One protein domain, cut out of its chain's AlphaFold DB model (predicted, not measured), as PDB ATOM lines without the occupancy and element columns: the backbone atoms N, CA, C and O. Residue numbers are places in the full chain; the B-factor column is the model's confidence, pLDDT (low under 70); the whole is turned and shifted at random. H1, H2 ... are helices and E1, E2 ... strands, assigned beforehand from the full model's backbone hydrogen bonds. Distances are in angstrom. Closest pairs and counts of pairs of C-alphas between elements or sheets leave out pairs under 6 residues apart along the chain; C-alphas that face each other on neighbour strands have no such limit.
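This is residues 2 to 57 of the 138 residues of the protein "CBS domain protein" of Marinobacterium sp. AK27 (UniProt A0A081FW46). A two-stranded hairpin, E1 and E2, stands at one end, and the chain runs from it through the short helix H1 to H2 at the far end, then folds back through residues 38 to 47 to the short helix H3 in the middle, between the hairpin and H2. After H3 the chain returns to the hairpin, where residues 53 to 54 pair with residues 20 to 21 of E2. The printed part has 56 residues, with two named strands followed by three named helices, in the order E1, E2, H1, H2, H3; the sheet, E1 - E2, is antiparallel. The class is mixed, helices and strands, with 28 residues in named elements. The whole is only just compact, close to loose, with a radius of gyration of the C-alphas of 11.9 A and spans of 29 by 26 by 21 A.

E1 is residues 8 to 12, 13.1 A from first to last C-alpha, and begins at C-alpha 8, (-44.844, 14.034, 22.319). E2 is residues 18 to 23, 14.9 A long. H1 is residues 24 to 28, 6.3 A long. H2, the longest helix by residues, is residues 30 to 37, 10.3 A long, beginning at C-alpha 30, (-54.670, 20.906, 34.745). H3 is residues 48 to 51, 5.4 A long, and ends at C-alpha 51, (-45.002, 16.329, 34.711).

E1 and E2 are antiparallel neighbours in a hairpin, with 152 degrees between their directions. N 11 and O 20 are 2.8 A apart and N 22 and O 9 are 2.9 A apart, both within hydrogen-bond range. The short pairing of residues 53 to 54 with residues 20 to 21 of E2 is antiparallel. The closest C-alphas of E2 and H3 are those of Ile 22 and Leu 51, 7.1 A apart. H1 and H3 are close but not clearly touching, with the C-alphas of Asp 26 and Leu 51 closest at 6.1 A. H2 and H3 only just touch, with 3 pairs of C-alphas within 8 A, the closest being Lys 31 and Leu 51 at 7.2 A. H1 and H2 are close but not clearly touching, with the C-alphas of Asp 26 and Val 32 closest at 7.2 A. H2 is apart from both E1 and E2. Every O i to N i+4 pair is within hydrogen-bond range in H1 and H2; H3 is too short for such a pair.

The two C-alphas farthest apart are those of Gln 4 and Gly 39, at 32.8 A. The printed part has no cut. The links E1 to E2, E2 to H1 and H1 to H2 are tight, and the link H2 to H3, of 10 residues, is short. Mean pLDDT of the printed part is 83.8, and the model's confidence is under 70 at residue 2 and residues 39 to 40.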
ATOM      1  N   LYS A   2     -45.013  22.965  19.665       63.97
ATOM      2  CA  LYS A   2     -45.590  24.009  18.783       63.97
ATOM      3  C   LYS A   2     -44.755  24.304  17.525       63.97
ATOM      4  O   LYS A   2     -45.291  24.240  16.431       63.97
ATOM      5  N   ASN A   3     -43.445  24.525  17.673       74.31
ATOM      6  CA  ASN A   3     -42.567  24.860  16.537       74.31
ATOM      7  C   ASN A   3     -42.160  23.657  15.670       74.31
ATOM      8  O   ASN A   3     -41.647  23.851  14.579       74.31
ATOM      9  N   GLN A   4     -42.358  22.425  16.151       74.19
ATOM     10  CA  GLN A   4     -42.025  21.197  15.408       74.19
ATOM     11  C   GLN A   4     -43.264  20.364  15.053       74.19
ATOM     12  O   GLN A   4     -43.138  19.248  14.571       74.19
ATOM     13  N   GLN A   5     -44.464  20.879  15.340       78.12
ATOM     14  CA  GLN A   5     -45.755  20.211  15.137       78.12
ATOM     15  C   GLN A   5     -45.839  18.770  15.693       78.12
ATOM     16  O   GLN A   5     -46.602  17.945  15.196       78.12
ATOM     17  N   VAL A   6     -45.102  18.472  16.772       82.56
ATOM     18  CA  VAL A   6     -45.137  17.174  17.477       82.56
ATOM     19  C   VAL A   6     -45.967  17.239  18.760       82.56
ATOM     20  O   VAL A   6     -45.981  18.269  19.442       82.56
ATOM     21  N   ARG A   7     -46.627  16.119  19.103       85.31
ATOM     22  CA  ARG A   7     -47.503  15.943  20.285       85.31
ATOM     23  C   ARG A   7     -46.882  15.139  21.441       85.31
ATOM     24  O   ARG A   7     -47.511  15.033  22.493       85.31
ATOM     25  N   LEU A   8     -45.638  14.693  21.286       90.62
ATOM     26  CA  LEU A   8     -44.844  14.034  22.319       90.62
ATOM     27  C   LEU A   8     -43.366  14.415  22.166       90.62
ATOM     28  O   LEU A   8     -42.904  14.647  21.047       90.62
ATOM     29  N   LEU A   9     -42.644  14.479  23.282       92.88
ATOM     30  CA  LEU A   9     -41.187  14.577  23.340       92.88
ATOM     31  C   LEU A   9     -40.631  13.520  24.301       92.88
ATOM     32  O   LEU A   9     -41.271  13.192  25.300       92.88
ATOM     33  N   PHE A  10     -39.422  13.041  24.016       93.44
ATOM     34  CA  PHE A  10     -38.632  12.262  24.966       93.44
ATOM     35  C   PHE A  10     -37.938  13.198  25.955       93.44
ATOM     36  O   PHE A  10     -37.351  14.205  25.555       93.44
ATOM     37  N   ALA A  11     -38.014  12.864  27.240       94.31
ATOM     38  CA  ALA A  11     -37.314  13.559  28.306       94.31
ATOM     39  C   ALA A  11     -36.041  12.785  28.652       94.31
ATOM     40  O   ALA A  11     -36.098  11.590  28.954       94.31
ATOM     41  N   LEU A  12     -34.904  13.474  28.604       94.88
ATOM     42  CA  LEU A  12     -33.610  12.928  28.994       94.88
ATOM     43  C   LEU A  12     -33.218  13.462  30.372       94.88
ATOM     44  O   LEU A  12     -33.576  14.587  30.729       94.88
ATOM     45  N   ASP A  13     -32.487  12.662  31.137       93.44
ATOM     46  CA  ASP A  13     -31.823  13.127  32.348       93.44
ATOM     47  C   ASP A  13     -30.542  13.922  32.027       93.44
ATOM     48  O   ASP A  13     -30.177  14.134  30.868       93.44
ATOM     49  N   ALA A  14     -29.845  14.382  33.070       93.06
ATOM     50  CA  ALA A  14     -28.606  15.147  32.921       93.06
ATOM     51  C   ALA A  14     -27.455  14.343  32.279       93.06
ATOM     52  O   ALA A  14     -26.527  14.941  31.742       93.06
ATOM     53  N   GLY A  15     -27.514  13.009  32.325       95.00
ATOM     54  CA  GLY A  15     -26.570  12.110  31.660       95.00
ATOM     55  C   GLY A  15     -26.947  11.795  30.211       95.00
ATOM     56  O   GLY A  15     -26.224  11.058  29.543       95.00
ATOM     57  N   GLY A  16     -28.063  12.334  29.711       90.69
ATOM     58  CA  GLY A  16     -28.580  12.050  28.376       90.69
ATOM     59  C   GLY A  16     -29.322  10.715  28.271       90.69
ATOM     60  O   GLY A  16     -29.673  10.309  27.161       90.69
ATOM     61  N   ALA A  17     -29.585  10.030  29.388       90.25
ATOM     62  CA  ALA A  17     -30.368   8.804  29.390       90.25
ATOM     63  C   ALA A  17     -31.865   9.120  29.351       90.25
ATOM     64  O   ALA A  17     -32.338  10.112  29.908       90.25
ATOM     65  N   LEU A  18     -32.632   8.266  28.676       90.56
ATOM     66  CA  LEU A  18     -34.077   8.421  28.583       90.56
ATOM     67  C   LEU A  18     -34.731   8.230  29.956       90.56
ATOM     68  O   LEU A  18     -34.662   7.151  30.537       90.56
ATOM     69  N   SER A  19     -35.417   9.266  30.430       93.62
ATOM     70  CA  SER A  19     -36.066   9.290  31.742       93.62
ATOM     71  C   SER A  19     -37.594   9.221  31.655       93.62
ATOM     72  O   SER A  19     -38.253   8.759  32.587       93.62
ATOM     73  N   GLY A  20     -38.178   9.616  30.521       93.25
ATOM     74  CA  GLY A  20     -39.621   9.532  30.315       93.25
ATOM     75  C   GLY A  20     -40.102  10.169  29.018       93.25
ATOM     76  O   GLY A  20     -39.312  10.504  28.130       93.25
ATOM     77  N   ILE A  21     -41.415  10.358  28.922       93.19
ATOM     78  CA  ILE A  21     -42.068  11.096  27.834       93.19
ATOM     79  C   ILE A  21     -42.903  12.235  28.397       93.19
ATOM     80  O   ILE A  21     -43.468  12.134  29.482       93.19
ATOM     81  N   ILE A  22     -43.033  13.313  27.636       92.06
ATOM     82  CA  ILE A  22     -43.920  14.419  27.986       92.06
ATOM     83  C   ILE A  22     -44.742  14.843  26.776       92.06
ATOM     84  O   ILE A  22     -44.232  14.950  25.656       92.06
ATOM     85  N   THR A  23     -46.036  15.068  26.989       87.81
ATOM     86  CA  THR A  23     -46.965  15.501  25.946       87.81
ATOM     87  C   THR A  23     -47.308  16.984  26.078       87.81
ATOM     88  O   THR A  23     -47.046  17.633  27.089       87.81
ATOM     89  N   ALA A  24     -47.942  17.545  25.046       84.81
ATOM     90  CA  ALA A  24     -48.389  18.940  25.067       84.81
ATOM     91  C   ALA A  24     -49.460  19.131  26.138       84.81
ATOM     92  O   ALA A  24     -49.507  20.177  26.776       84.81
ATOM     93  N   GLN A  25     -50.288  18.105  26.337       80.50
ATOM     94  CA  GLN A  25     -51.346  18.108  27.330       80.50
ATOM     95  C   GLN A  25     -50.781  18.131  28.752       80.50
ATOM     96  O   GLN A  25     -51.340  18.826  29.593       80.50
ATOM     97  N   ASP A  26     -49.647  17.472  29.010       83.38
ATOM     98  CA  ASP A  26     -48.972  17.561  30.312       83.38
ATOM     99  C   ASP A  26     -48.485  18.987  30.617       83.38
ATOM    100  O   ASP A  26     -48.471  19.398  31.773       83.38
ATOM    101  N   LEU A  27     -48.116  19.754  29.582       81.69
ATOM    102  CA  LEU A  27     -47.573  21.114  29.708       81.69
ATOM    103  C   LEU A  27     -48.642  22.210  29.782       81.69
ATOM    104  O   LEU A  27     -48.396  23.267  30.359       81.69
ATOM    105  N   THR A  28     -49.803  22.004  29.158       76.38
ATOM    106  CA  THR A  28     -50.887  23.004  29.109       76.38
ATOM    107  C   THR A  28     -52.099  22.626  29.953       76.38
ATOM    108  O   THR A  28     -53.038  23.412  30.052       76.38
ATOM    109  N   GLY A  29     -52.126  21.411  30.494       70.81
ATOM    110  CA  GLY A  29     -53.272  20.854  31.196       70.81
ATOM    111  C   GLY A  29     -53.336  21.216  32.677       70.81
ATOM    112  O   GLY A  29     -52.426  21.807  33.260       70.81
ATOM    113  N   SER A  30     -54.424  20.770  33.305       72.81
ATOM    114  CA  SER A  30     -54.670  20.906  34.745       72.81
ATOM    115  C   SER A  30     -53.586  20.263  35.611       72.81
ATOM    116  O   SER A  30     -53.426  20.672  36.753       72.81
ATOM    117  N   LYS A  31     -52.797  19.323  35.071       74.06
ATOM    118  CA  LYS A  31     -51.684  18.658  35.767       74.06
ATOM    119  C   LYS A  31     -50.671  19.655  36.338       74.06
ATOM    120  O   LYS A  31     -50.220  19.468  37.460       74.06
ATOM    121  N   VAL A  32     -50.369  20.735  35.607       77.75
ATOM    122  CA  VAL A  32     -49.480  21.810  36.085       77.75
ATOM    123  C   VAL A  32     -50.087  22.517  37.293       77.75
ATOM    124  O   VAL A  32     -49.418  22.679  38.309       77.75
ATOM    125  N   LEU A  33     -51.365  22.900  37.197       79.06
ATOM    126  CA  LEU A  33     -52.085  23.573  38.279       79.06
ATOM    127  C   LEU A  33     -52.193  22.672  39.510       79.06
ATOM    128  O   LEU A  33     -51.843  23.107  40.598       79.06
ATOM    129  N   SER A  34     -52.553  21.399  39.335       77.50
ATOM    130  CA  SER A  34     -52.611  20.428  40.430       77.50
ATOM    131  C   SER A  34     -51.258  20.243  41.121       77.50
ATOM    132  O   SER A  34     -51.220  20.085  42.337       77.50
ATOM    133  N   TYR A  35     -50.145  20.284  40.383       76.44
ATOM    134  CA  TYR A  35     -48.809  20.170  40.978       76.44
ATOM    135  C   TYR A  35     -48.440  21.396  41.829       76.44
ATOM    136  O   TYR A  35     -47.812  21.248  42.879       76.44
ATOM    137  N   ILE A  36     -48.858  22.590  41.393       78.19
ATOM    138  CA  ILE A  36     -48.669  23.856  42.117       78.19
ATOM    139  C   ILE A  36     -49.578  23.901  43.359       78.19
ATOM    140  O   ILE A  36     -49.112  24.185  44.459       78.19
ATOM    141  N   GLU A  37     -50.864  23.573  43.206       75.69
ATOM    142  CA  GLU A  37     -51.875  23.618  44.275       75.69
ATOM    143  C   GLU A  37     -51.616  22.607  45.395       75.69
ATOM    144  O   GLU A  37     -51.926  22.875  46.553       75.69
ATOM    145  N   GLN A  38     -50.981  21.471  45.088       75.69
ATOM    146  CA  GLN A  38     -50.529  20.506  46.097       75.69
ATOM    147  C   GLN A  38     -49.339  21.014  46.938       75.69
ATOM    148  O   GLN A  38     -48.783  20.255  47.732       75.69
ATOM    149  N   GLY A  39     -48.944  22.284  46.784       59.34
ATOM    150  CA  GLY A  39     -47.999  22.976  47.661       59.34
ATOM    151  C   GLY A  39     -46.555  22.507  47.513       59.34
ATOM    152  O   GLY A  39     -45.750  22.716  48.416       59.34
ATOM    153  N   ARG A  40     -46.220  21.835  46.405       62.78
ATOM    154  CA  ARG A  40     -44.900  21.217  46.238       62.78
ATOM    155  C   ARG A  40     -43.854  22.184  45.698       62.78
ATOM    156  O   ARG A  40     -42.704  22.054  46.096       62.78
ATOM    157  N   LEU A  41     -44.224  23.112  44.811       72.12
ATOM    158  CA  LEU A  41     -43.295  23.988  44.084       72.12
ATOM    159  C   LEU A  41     -43.988  25.274  43.600       72.12
ATOM    160  O   LEU A  41     -45.188  25.261  43.315       72.12
ATOM    161  N   SER A  42     -43.224  26.363  43.459       79.75
ATOM    162  CA  SER A  42     -43.671  27.545  42.710       79.75
ATOM    163  C   SER A  42     -43.808  27.201  41.218       79.75
ATOM    164  O   SER A  42     -43.278  26.190  40.750       79.75
ATOM    165  N   ARG A  43     -44.511  28.034  40.441       75.19
ATOM    166  CA  ARG A  43     -44.685  27.781  39.003       75.19
ATOM    167  C   ARG A  43     -43.344  27.737  38.270       75.19
ATOM    168  O   ARG A  43     -43.185  26.905  37.379       75.19
ATOM    169  N   GLU A  44     -42.407  28.610  38.634       80.81
ATOM    170  CA  GLU A  44     -41.061  28.644  38.059       80.81
ATOM    171  C   GLU A  44     -40.209  27.411  38.405       80.81
ATOM    172  O   GLU A  44     -39.327  27.053  37.627       80.81
ATOM    173  N   ASP A  45     -40.525  26.694  39.485       83.50
ATOM    174  CA  ASP A  45     -39.780  25.500  39.902       83.50
ATOM    175  C   ASP A  45     -40.319  24.190  39.282       83.50
ATOM    176  O   ASP A  45     -39.700  23.119  39.391       83.50
ATOM    177  N   VAL A  46     -41.466  24.230  38.591       84.88
ATOM    178  CA  VAL A  46     -42.036  23.050  37.923       84.88
ATOM    179  C   VAL A  46     -41.218  22.685  36.678       84.88
ATOM    180  O   VAL A  46     -41.421  23.194  35.580       84.88
ATOM    181  N   SER A  47     -40.309  21.726  36.840       88.75
ATOM    182  CA  SER A  47     -39.564  21.113  35.728       88.75
ATOM    183  C   SER A  47     -40.290  19.937  35.040       88.75
ATOM    184  O   SER A  47     -41.211  19.342  35.598       88.75
ATOM    185  N   VAL A  48     -39.805  19.532  33.854       90.38
ATOM    186  CA  VAL A  48     -40.311  18.386  33.059       90.38
ATOM    187  C   VAL A  48     -40.418  17.098  33.878       90.38
ATOM    188  O   VAL A  48     -41.409  16.384  33.745       90.38
ATOM    189  N   LYS A  49     -39.455  16.828  34.770       90.62
ATOM    190  CA  LYS A  49     -39.422  15.600  35.585       90.62
ATOM    191  C   LYS A  49     -40.658  15.420  36.477       90.62
ATOM    192  O   LYS A  49     -40.965  14.307  36.873       90.62
ATOM    193  N   HIS A  50     -41.348  16.514  36.804       87.56
ATOM    194  CA  HIS A  50     -42.544  16.505  37.646       87.56
ATOM    195  C   HIS A  50     -43.812  16.146  36.867       87.56
ATOM    196  O   HIS A  50     -44.783  15.670  37.449       87.56
ATOM    197  N   LEU A  51     -43.817  16.418  35.561       88.81
ATOM    198  CA  LEU A  51     -45.002  16.329  34.711       88.81
ATOM    199  C   LEU A  51     -44.932  15.169  33.720       88.81
ATOM    200  O   LEU A  51     -45.980  14.698  33.280       88.81
ATOM    201  N   MET A  52     -43.728  14.728  33.352       91.75
ATOM    202  CA  MET A  52     -43.521  13.625  32.417       91.75
ATOM    203  C   MET A  52     -44.128  12.316  32.937       91.75
ATOM    204  O   MET A  52     -44.253  12.114  34.143       91.75
ATOM    205  N   LEU A  53     -44.473  11.417  32.018       91.06
ATOM    206  CA  LEU A  53     -44.692  10.011  32.338       91.06
ATOM    207  C   LEU A  53     -43.311   9.342  32.462       91.06
ATOM    208  O   LEU A  53     -42.552   9.377  31.482       91.06
ATOM    209  N   PRO A  54     -42.947   8.782  33.632       92.06
ATOM    210  CA  PRO A  54     -41.667   8.109  33.818       92.06
ATOM    211  C   PRO A  54     -41.502   6.955  32.834       92.06
ATOM    212  O   PRO A  54     -42.473   6.270  32.520       92.06
ATOM    213  N   ILE A  55     -40.275   6.695  32.376       90.38
ATOM    214  CA  ILE A  55     -40.014   5.655  31.369       90.38
ATOM    215  C   ILE A  55     -40.501   4.262  31.796       90.38
ATOM    216  O   ILE A  55     -40.918   3.479  30.951       90.38
ATOM    217  N   SER A  56     -40.520   3.975  33.100       89.06
ATOM    218  CA  SER A  56     -41.044   2.731  33.678       89.06
ATOM    219  C   SER A  56     -42.555   2.544  33.513       89.06
ATOM    220  O   SER A  56     -43.041   1.427  33.643       89.06
ATOM    221  N   GLU A  57     -43.298   3.621  33.260       89.62
ATOM    222  CA  GLU A  57     -44.759   3.621  33.102       89.62
ATOM    223  C   GLU A  57     -45.187   3.819  31.639       89.62
ATOM    224  O   GLU A  57     -46.374   3.757  31.309       89.62
TER     225      GLU A  57